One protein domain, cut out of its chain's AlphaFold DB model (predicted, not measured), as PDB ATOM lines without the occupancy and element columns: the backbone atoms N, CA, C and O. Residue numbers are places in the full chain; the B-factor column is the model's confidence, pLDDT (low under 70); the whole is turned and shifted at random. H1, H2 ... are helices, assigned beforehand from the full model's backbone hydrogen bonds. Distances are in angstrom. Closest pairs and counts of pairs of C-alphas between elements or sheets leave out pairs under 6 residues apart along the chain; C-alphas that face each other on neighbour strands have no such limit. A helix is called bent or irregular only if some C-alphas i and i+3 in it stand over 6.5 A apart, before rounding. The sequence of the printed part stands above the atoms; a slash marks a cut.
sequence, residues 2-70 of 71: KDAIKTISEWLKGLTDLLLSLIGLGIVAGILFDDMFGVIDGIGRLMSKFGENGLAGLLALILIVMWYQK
ATOM      1  N   LYS A   2      -2.040 216.410 -16.176       74.56
ATOM      2  CA  LYS A   2      -2.203 215.933 -17.564       74.56
ATOM      3  C   LYS A   2      -0.920 216.052 -18.399       74.56
ATOM      4  O   LYS A   2      -0.594 215.115 -19.113       74.56
ATOM      5  N   ASP A   3      -0.157 217.132 -18.225       83.44
ATOM      6  CA  ASP A   3       1.092 217.338 -18.975       83.44
ATOM      7  C   ASP A   3       2.212 216.390 -18.541       83.44
ATOM      8  O   ASP A   3       2.865 215.796 -19.386       83.44
ATOM      9  N   ALA A   4       2.369 216.145 -17.235       85.31
ATOM     10  CA  ALA A   4       3.355 215.185 -16.731       85.31
ATOM     11  C   ALA A   4       3.073 213.752 -17.225       85.31
ATOM     12  O   ALA A   4       3.985 213.053 -17.657       85.31
ATOM     13  N   ILE A   5       1.803 213.332 -17.223       91.25
ATOM     14  CA  ILE A   5       1.391 212.027 -17.764       91.25
ATOM     15  C   ILE A   5       1.640 211.966 -19.278       91.25
ATOM     16  O   ILE A   5       2.100 210.944 -19.785       91.25
ATOM     17  N   LYS A   6       1.381 213.063 -19.999       92.06
ATOM     18  CA  LYS A   6       1.620 213.154 -21.442       92.06
ATOM     19  C   LYS A   6       3.107 213.024 -21.780       92.06
ATOM     20  O   LYS A   6       3.449 212.198 -22.618       92.06
ATOM     21  N   THR A   7       3.985 213.740 -21.080       92.25
ATOM     22  CA  THR A   7       5.441 213.652 -21.279       92.25
ATOM     23  C   THR A   7       5.974 212.246 -21.004       92.25
ATOM     24  O   THR A   7       6.771 211.726 -21.782       92.25
ATOM     25  N   ILE A   8       5.503 211.590 -19.937       92.44
ATOM     26  CA  ILE A   8       5.888 210.202 -19.640       92.44
ATOM     27  C   ILE A   8       5.404 209.262 -20.751       92.44
ATOM     28  O   ILE A   8       6.159 208.403 -21.200       92.44
ATOM     29  N   SER A   9       4.170 209.432 -21.233       93.00
ATOM     30  CA  SER A   9       3.633 208.618 -22.326       93.00
ATOM     31  C   SER A   9       4.391 208.822 -23.640       93.00
ATOM     32  O   SER A   9       4.571 207.861 -24.383       93.00
ATOM     33  N   GLU A  10       4.822 210.046 -23.946       94.44
ATOM     34  CA  GLU A  10       5.622 210.356 -25.135       94.44
ATOM     35  C   GLU A  10       7.010 209.719 -25.050       94.44
ATOM     36  O   GLU A  10       7.467 209.107 -26.015       94.44
ATOM     37  N   TRP A  11       7.644 209.777 -23.878       95.06
ATOM     38  CA  TRP A  11       8.925 209.118 -23.641       95.06
ATOM     39  C   TRP A  11       8.817 207.590 -23.733       95.06
ATOM     40  O   TRP A  11       9.624 206.953 -24.410       95.06
ATOM     41  N   LEU A  12       7.778 207.000 -23.131       95.31
ATOM     42  CA  LEU A  12       7.494 205.564 -23.235       95.31
ATOM     43  C   LEU A  12       7.230 205.136 -24.677       95.31
ATOM     44  O   LEU A  12       7.670 204.062 -25.090       95.31
ATOM     45  N   LYS A  13       6.538 205.973 -25.452       95.81
ATOM     46  CA  LYS A  13       6.318 205.720 -26.872       95.81
ATOM     47  C   LYS A  13       7.640 205.720 -27.636       95.81
ATOM     48  O   LYS A  13       7.917 204.745 -28.319       95.81
ATOM     49  N   GLY A  14       8.485 206.734 -27.445       95.62
ATOM     50  CA  GLY A  14       9.807 206.787 -28.077       95.62
ATOM     51  C   GLY A  14      10.697 205.595 -27.710       95.62
ATOM     52  O   GLY A  14      11.367 205.031 -28.572       95.62
ATOM     53  N   LEU A  15      10.653 205.152 -26.450       96.31
ATOM     54  CA  LEU A  15      11.356 203.945 -26.011       96.31
ATOM     55  C   LEU A  15      10.805 202.684 -26.693       96.31
ATOM     56  O   LEU A  15      11.576 201.840 -27.144       96.31
ATOM     57  N   THR A  16       9.482 202.563 -26.794       95.88
ATOM     58  CA  THR A  16       8.829 201.428 -27.464       95.88
ATOM     59  C   THR A  16       9.174 201.394 -28.951       95.88
ATOM     60  O   THR A  16       9.512 200.334 -29.472       95.88
ATOM     61  N   ASP A  17       9.159 202.547 -29.620       96.50
ATOM     62  CA  ASP A  17       9.512 202.675 -31.035       96.50
ATOM     63  C   ASP A  17      10.976 202.266 -31.278       96.50
ATOM     64  O   ASP A  17      11.276 201.538 -32.229       96.50
ATOM     65  N   LEU A  18      11.889 202.644 -30.375       96.56
ATOM     66  CA  LEU A  18      13.283 202.198 -30.418       96.56
ATOM     67  C   LEU A  18      13.396 200.674 -30.268       96.56
ATOM     68  O   LEU A  18      14.062 200.031 -31.079       96.56
ATOM     69  N   LEU A  19      12.716 200.076 -29.287       95.44
ATOM     70  CA  LEU A  19      12.714 198.621 -29.105       95.44
ATOM     71  C   LEU A  19      12.145 197.887 -30.330       95.44
ATOM     72  O   LEU A  19      12.713 196.884 -30.757       95.44
ATOM     73  N   LEU A  20      11.077 198.405 -30.941       95.19
ATOM     74  CA  LEU A  20      10.515 197.854 -32.176       95.19
ATOM     75  C   LEU A  20      11.511 197.931 -33.339       95.19
ATOM     76  O   LEU A  20      11.650 196.965 -34.089       95.19
ATOM     77  N   SER A  21      12.248 199.039 -33.467       95.44
ATOM     78  CA  SER A  21      13.294 199.166 -34.489       95.44
ATOM     79  C   SER A  21      14.434 198.162 -34.285       95.44
ATOM     80  O   SER A  21      14.917 197.578 -35.256       95.44
ATOM     81  N   LEU A  22      14.808 197.882 -33.031       94.56
ATOM     82  CA  LEU A  22      15.813 196.872 -32.695       94.56
ATOM     83  C   LEU A  22      15.332 195.457 -33.027       94.56
ATOM     84  O   LEU A  22      16.117 194.661 -33.532       94.56
ATOM     85  N   ILE A  23      14.048 195.154 -32.814       94.44
ATOM     86  CA  ILE A  23      13.450 193.886 -33.258       94.44
ATOM     87  C   ILE A  23      13.495 193.790 -34.787       94.44
ATOM     88  O   ILE A  23      13.911 192.762 -35.315       94.44
ATOM     89  N   GLY A  24      13.135 194.857 -35.506       94.31
ATOM     90  CA  GLY A  24      13.216 194.902 -36.970       94.31
ATOM     91  C   GLY A  24      14.634 194.651 -37.494       94.31
ATOM     92  O   GLY A  24      14.827 193.823 -38.384       94.31
ATOM     93  N   LEU A  25      15.638 195.296 -36.893       94.50
ATOM     94  CA  LEU A  25      17.050 195.036 -37.189       94.50
ATOM     95  C   LEU A  25      17.452 193.601 -36.844       94.50
ATOM     96  O   LEU A  25      18.158 192.969 -37.624       94.50
ATOM     97  N   GLY A  26      16.975 193.073 -35.717       94.00
ATOM     98  CA  GLY A  26      17.199 191.694 -35.292       94.00
ATOM     99  C   GLY A  26      16.650 190.669 -36.282       94.00
ATOM    100  O   GLY A  26      17.322 189.680 -36.551       94.00
ATOM    101  N   ILE A  27      15.488 190.928 -36.890       94.81
ATOM    102  CA  ILE A  27      14.921 190.081 -37.950       94.81
ATOM    103  C   ILE A  27      15.802 190.127 -39.202       94.81
ATOM    104  O   ILE A  27      16.148 189.080 -39.743       94.81
ATOM    105  N   VAL A  28      16.201 191.321 -39.658       95.06
ATOM    106  CA  VAL A  28      17.067 191.465 -40.843       95.06
ATOM    107  C   VAL A  28      18.415 190.778 -40.614       95.06
ATOM    108  O   VAL A  28      18.871 190.021 -41.468       95.06
ATOM    109  N   ALA A  29      19.030 190.992 -39.450       93.94
ATOM    110  CA  ALA A  29      20.263 190.319 -39.064       93.94
ATOM    111  C   ALA A  29      20.068 188.799 -38.965       93.94
ATOM    112  O   ALA A  29      20.902 188.049 -39.458       93.94
ATOM    113  N   GLY A  30      18.955 188.333 -38.398       93.38
ATOM    114  CA  GLY A  30      18.655 186.909 -38.292       93.38
ATOM    115  C   GLY A  30      18.492 186.221 -39.648       93.38
ATOM    116  O   GLY A  30      18.959 185.103 -39.822       93.38
ATOM    117  N   ILE A  31      17.926 186.900 -40.648       94.00
ATOM    118  CA  ILE A  31      17.840 186.359 -42.015       94.00
ATOM    119  C   ILE A  31      19.234 186.220 -42.651       94.00
ATOM    120  O   ILE A  31      19.478 185.277 -43.400       94.00
ATOM    121  N   LEU A  32      20.150 187.152 -42.369       94.88
ATOM    122  CA  LEU A  32      21.488 187.178 -42.971       94.88
ATOM    123  C   LEU A  32      22.512 186.297 -42.239       94.88
ATOM    124  O   LEU A  32      23.474 185.848 -42.858       94.88
ATOM    125  N   PHE A  33      22.319 186.065 -40.940       94.62
ATOM    126  CA  PHE A  33      23.294 185.431 -40.045       94.62
ATOM    127  C   PHE A  33      22.687 184.282 -39.218       94.62
ATOM    128  O   PHE A  33      23.057 184.109 -38.060       94.62
ATOM    129  N   ASP A  34      21.753 183.523 -39.800       92.50
ATOM    130  CA  ASP A  34      21.161 182.301 -39.213       92.50
ATOM    131  C   ASP A  34      20.578 182.497 -37.795       92.50
ATOM    132  O   ASP A  34      20.915 181.806 -36.841       92.50
ATOM    133  N   ASP A  35      19.727 183.515 -37.647       91.31
ATOM    134  CA  ASP A  35      19.044 183.906 -36.405       91.31
ATOM    135  C   ASP A  35      19.963 184.045 -35.174       91.31
ATOM    136  O   ASP A  35      19.598 183.679 -34.061       91.31
ATOM    137  N   MET A  36      21.150 184.640 -35.348       89.12
ATOM    138  CA  MET A  36      22.155 184.855 -34.289       89.12
ATOM    139  C   MET A  36      21.603 185.419 -32.961       89.12
ATOM    140  O   MET A  36      22.111 185.090 -31.890       89.12
ATOM    141  N   PHE A  37      20.586 186.284 -33.014       89.69
ATOM    142  CA  PHE A  37      19.969 186.896 -31.829       89.69
ATOM    143  C   PHE A  37      18.699 186.168 -31.347       89.69
ATOM    144  O   PHE A  37      18.091 186.601 -30.367       89.69
ATOM    145  N   GLY A  38      18.286 185.085 -32.014       92.12
ATOM    146  CA  GLY A  38      17.104 184.288 -31.675       92.12
ATOM    147  C   GLY A  38      15.786 185.055 -31.799       92.12
ATOM    148  O   GLY A  38      14.826 184.762 -31.079       92.12
ATOM    149  N   VAL A  39      15.748 186.092 -32.639       94.12
ATOM    150  CA  VAL A  39      14.592 186.990 -32.770       94.12
ATOM    151  C   VAL A  39      13.490 186.289 -33.559       94.12
ATOM    152  O   VAL A  39      12.320 186.377 -33.183       94.12
ATOM    153  N   ILE A  40      13.854 185.556 -34.613       93.00
ATOM    154  CA  ILE A  40      12.900 184.832 -35.460       93.00
ATOM    155  C   ILE A  40      12.301 183.661 -34.672       93.00
ATOM    156  O   ILE A  40      11.076 183.531 -34.608       93.00
ATOM    157  N   ASP A  41      13.131 182.876 -33.985       94.44
ATOM    158  CA  ASP A  41      12.685 181.798 -33.094       94.44
ATOM    159  C   ASP A  41      11.863 182.331 -31.901       94.44
ATOM    160  O   ASP A  41      10.834 181.770 -31.514       94.44
ATOM    161  N   GLY A  42      12.246 183.487 -31.346       92.56
ATOM    162  CA  GLY A  42      11.478 184.193 -30.319       92.56
ATOM    163  C   GLY A  42      10.057 184.541 -30.769       92.56
ATOM    164  O   GLY A  42       9.096 184.266 -30.042       92.56
ATOM    165  N   ILE A  43       9.911 185.084 -31.981       90.81
ATOM    166  CA  ILE A  43       8.602 185.354 -32.592       90.81
ATOM    167  C   ILE A  43       7.854 184.040 -32.857       90.81
ATOM    168  O   ILE A  43       6.667 183.947 -32.540       90.81
ATOM    169  N   GLY A  44       8.533 183.005 -33.354       90.38
ATOM    170  CA  GLY A  44       7.956 181.676 -33.579       90.38
ATOM    171  C   GLY A  44       7.333 181.075 -32.314       90.38
ATOM    172  O   GLY A  44       6.184 180.628 -32.340       90.38
ATOM    173  N   ARG A  45       8.026 181.158 -31.172       91.19
ATOM    174  CA  ARG A  45       7.497 180.732 -29.864       91.19
ATOM    175  C   ARG A  45       6.287 181.547 -29.419       91.19
ATOM    176  O   ARG A  45       5.342 180.978 -28.875       91.19
ATOM    177  N   LEU A  46       6.291 182.864 -29.634       87.31
ATOM    178  CA  LEU A  46       5.129 183.705 -29.329       87.31
ATOM    179  C   LEU A  46       3.919 183.293 -30.171       87.31
ATOM    180  O   LEU A  46       2.835 183.114 -29.622       87.31
ATOM    181  N   MET A  47       4.114 183.075 -31.471       83.81
ATOM    182  CA  MET A  47       3.064 182.621 -32.385       83.81
ATOM    183  C   MET A  47       2.549 181.224 -32.026       83.81
ATOM    184  O   MET A  47       1.342 180.981 -32.058       83.81
ATOM    185  N   SER A  48       3.440 180.322 -31.610       85.50
ATOM    186  CA  SER A  48       3.083 178.972 -31.170       85.50
ATOM    187  C   SER A  48       2.121 178.985 -29.978       85.50
ATOM    188  O   SER A  48       1.150 178.238 -29.998       85.50
ATOM    189  N   LYS A  49       2.267 179.913 -29.020       83.25
ATOM    190  CA  LYS A  49       1.322 180.058 -27.890       83.25
ATOM    191  C   LYS A  49      -0.101 180.428 -28.319       83.25
ATOM    192  O   LYS A  49      -1.069 180.050 -27.656       83.25
ATOM    193  N   PHE A  50      -0.250 181.166 -29.417       78.19
ATOM    194  CA  PHE A  50      -1.569 181.432 -29.998       78.19
ATOM    195  C   PHE A  50      -2.110 180.207 -30.743       78.19
ATOM    196  O   PHE A  50      -3.309 179.940 -30.672       78.19
ATOM    197  N   GLY A  51      -1.236 179.439 -31.402       75.00
ATOM    198  CA  GLY A  51      -1.583 178.198 -32.097       75.00
ATOM    199  C   GLY A  51      -1.956 177.034 -31.170       75.00
ATOM    200  O   GLY A  51      -2.884 176.296 -31.481       75.00
ATOM    201  N   GLU A  52      -1.309 176.898 -30.010       81.88
ATOM    202  CA  GLU A  52      -1.603 175.865 -29.000       81.88
ATOM    203  C   GLU A  52      -2.999 176.027 -28.391       81.88
ATOM    204  O   GLU A  52      -3.699 175.049 -28.140       81.88
ATOM    205  N   ASN A  53      -3.451 177.273 -28.230       79.31
ATOM    206  CA  ASN A  53      -4.826 177.579 -27.838       79.31
ATOM    207  C   ASN A  53      -5.816 177.479 -29.017       79.31
ATOM    208  O   ASN A  53      -7.010 177.731 -28.835       79.31
ATOM    209  N   GLY A  54      -5.332 177.127 -30.216       76.50
ATOM    210  CA  GLY A  54      -6.081 176.797 -31.429       76.50
ATOM    211  C   GLY A  54      -7.239 177.745 -31.725       76.50
ATOM    212  O   GLY A  54      -7.063 178.849 -32.240       76.50
ATOM    213  N   LEU A  55      -8.449 177.303 -31.384       77.50
ATOM    214  CA  LEU A  55      -9.688 178.054 -31.591       77.50
ATOM    215  C   LEU A  55      -9.784 179.301 -30.703       77.50
ATOM    216  O   LEU A  55     -10.233 180.340 -31.174       77.50
ATOM    217  N   ALA A  56      -9.340 179.235 -29.448       85.06
ATOM    218  CA  ALA A  56      -9.380 180.378 -28.537       85.06
ATOM    219  C   ALA A  56      -8.373 181.463 -28.948       85.06
ATOM    220  O   ALA A  56      -8.691 182.650 -28.880       85.06
ATOM    221  N   GLY A  57      -7.195 181.064 -29.440       82.00
ATOM    222  CA  GLY A  57      -6.198 181.991 -29.983       82.00
ATOM    223  C   GLY A  57      -6.696 182.713 -31.239       82.00
ATOM    224  O   GLY A  57      -6.600 183.938 -31.329       82.00
ATOM    225  N   LEU A  58      -7.311 181.976 -32.170       84.94
ATOM    226  CA  LEU A  58      -7.927 182.550 -33.371       84.94
ATOM    227  C   LEU A  58      -9.118 183.462 -33.041       84.94
ATOM    228  O   LEU A  58      -9.207 184.567 -33.575       84.94
ATOM    229  N   LEU A  59     -10.003 183.046 -32.129       85.31
ATOM    230  CA  LEU A  59     -11.134 183.864 -31.677       85.31
ATOM    231  C   LEU A  59     -10.661 185.160 -31.005       85.31
ATOM    232  O   LEU A  59     -11.204 186.225 -31.294       85.31
ATOM    233  N   ALA A  60      -9.624 185.099 -30.167       86.62
ATOM    234  CA  ALA A  60      -9.043 186.284 -29.541       86.62
ATOM    235  C   ALA A  60      -8.460 187.259 -30.579       86.62
ATOM    236  O   ALA A  60      -8.710 188.462 -30.494       86.62
ATOM    237  N   LEU A  61      -7.743 186.757 -31.592       83.44
ATOM    238  CA  LEU A  61      -7.209 187.582 -32.681       83.44
ATOM    239  C   LEU A  61      -8.320 188.265 -33.486       83.44
ATOM    240  O   LEU A  61      -8.241 189.469 -33.732       83.44
ATOM    241  N   ILE A  62      -9.377 187.531 -33.844       86.81
ATOM    242  CA  ILE A  62     -10.536 188.083 -34.561       86.81
ATOM    243  C   ILE A  62     -11.192 189.201 -33.742       86.81
ATOM    244  O   ILE A  62     -11.466 190.273 -34.281       86.81
ATOM    245  N   LEU A  63     -11.393 188.993 -32.438       87.19
ATOM    246  CA  LEU A  63     -11.972 190.005 -31.551       87.19
ATOM    247  C   LEU A  63     -11.109 191.273 -31.477       87.19
ATOM    248  O   LEU A  63     -11.648 192.378 -31.546       87.19
ATOM    249  N   ILE A  64      -9.783 191.131 -31.392       86.31
ATOM    250  CA  ILE A  64      -8.848 192.267 -31.376       86.31
ATOM    251  C   ILE A  64      -8.899 193.036 -32.702       86.31
ATOM    252  O   ILE A  64      -9.003 194.264 -32.689       86.31
ATOM    253  N   VAL A  65      -8.872 192.340 -33.842       85.12
ATOM    254  CA  VAL A  65      -8.920 192.968 -35.175       85.12
ATOM    255  C   VAL A  65     -10.246 193.697 -35.392       85.12
ATOM    256  O   VAL A  65     -10.246 194.858 -35.804       85.12
ATOM    257  N   MET A  66     -11.375 193.069 -35.056       87.69
ATOM    258  CA  MET A  66     -12.696 193.701 -35.150       87.69
ATOM    259  C   MET A  66     -12.811 194.943 -34.262       87.69
ATOM    260  O   MET A  66     -13.472 195.913 -34.631       87.69
ATOM    261  N   TRP A  67     -12.172 194.929 -33.092       88.56
ATOM    262  CA  TRP A  67     -12.156 196.082 -32.200       88.56
ATOM    263  C   TRP A  67     -11.256 197.208 -32.723       88.56
ATOM    264  O   TRP A  67     -11.616 198.378 -32.607       88.56
ATOM    265  N   TYR A  68     -10.138 196.865 -33.366       83.50
ATOM    266  CA  TYR A  68      -9.242 197.832 -34.001       83.50
ATOM    267  C   TYR A  68      -9.891 198.530 -35.207       83.50
ATOM    268  O   TYR A  68      -9.696 199.728 -35.382       83.50
ATOM    269  N   GLN A  69     -10.719 197.824 -35.986       69.31
ATOM    270  CA  GLN A  69     -11.466 198.398 -37.119       69.31
ATOM    271  C   GLN A  69     -12.683 199.252 -36.721       69.31
ATOM    272  O   GLN A  69     -13.292 199.881 -37.581       69.31
ATOM    273  N   LYS A  70     -13.066 199.270 -35.437       57.94
ATOM    274  CA  LYS A  70     -14.132 200.147 -34.917       57.94
ATOM    275  C   LYS A  70     -13.641 201.533 -34.475       57.94
ATOM    276  O   LYS A  70     -14.458 202.319 -33.993       57.94
TER     277      LYS A  70
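AT A GLANCE: This is residues 2 to 70 of the 71 residues of an uncharacterized protein of Candidatus Marinimicrobia bacterium (UniProt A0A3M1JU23). Three helices joined end to end make an open, lopsided U: the long H1 is one arm, H2 is the base that joins the arms, and the shorter H3 is the other arm, with empty space between H1 and H3. Much of each arm sticks out with no other part beside it, residues 2 to 21 in H1 and residues 62 to 68 in H3. The printed part has 69 residues, with three named helices in the order H1, H2, H3 and no named strand, and its class is all helix. It is only just extended, close to loose, with a radius of gyration of the C-alphas of 16.6 A, and it is flat, spanning 43 by 35 by 17 A.

HOW THE PARTS SIT: The longest helix, H1, residues 2 to 32, touches H2, residues 39 to 52, with residues 23 to 30 alone, and H2 meets this touch with residues 39 to 40 alone. The closest C-alphas of the two are those of Gly 26 and Val 39, 5.9 A apart. The lines of H1 and H2 are about perpendicular, at 76 degrees. H2 and H3, residues 54 to 68, touch only at the corner by their link, through residues 50 to 51 of H2 and 57 to 58 of H3. Their closest C-alphas are those of Phe 50 and Gly 57, 4.7 A apart. The lines of H2 and H3 are about perpendicular too, at 74 degrees. H1 and H3 are apart. In H1 and H3 every O i to N i+4 pair is within hydrogen-bond range; in H2 it is 9 of 10.

IN THESE COORDINATES: H1 begins at C-alpha 2, at (-2.203, 215.933, -17.564), and ends at C-alpha 32, at (21.488, 187.178, -42.971), 45.1 A from first to last C-alpha. H2, residues 39 to 52, measures 20.0 A from first to last C-alpha. H3, residues 54 to 68, measures 21.4 A and ends at C-alpha 68, at (-9.242, 197.832, -34.001). No helix is bent.

THE WHOLE: The two C-alphas farthest apart are those of Lys 2 and Asp 34, at 46.3 A. The first and last printed C-alphas, of Lys 2 and Lys 70, are 26.3 A apart. The printed part has no cut. The link from H1 to H2, of 6 residues, is short, and the link from H2 to H3, of 1 residue, is tight; no link is long. The residues that stand free are 2 to 21, 51 to 56 and 62 to 70. The mean pLDDT of the printed part is 88.9, and residues 69 to 70 are under 70.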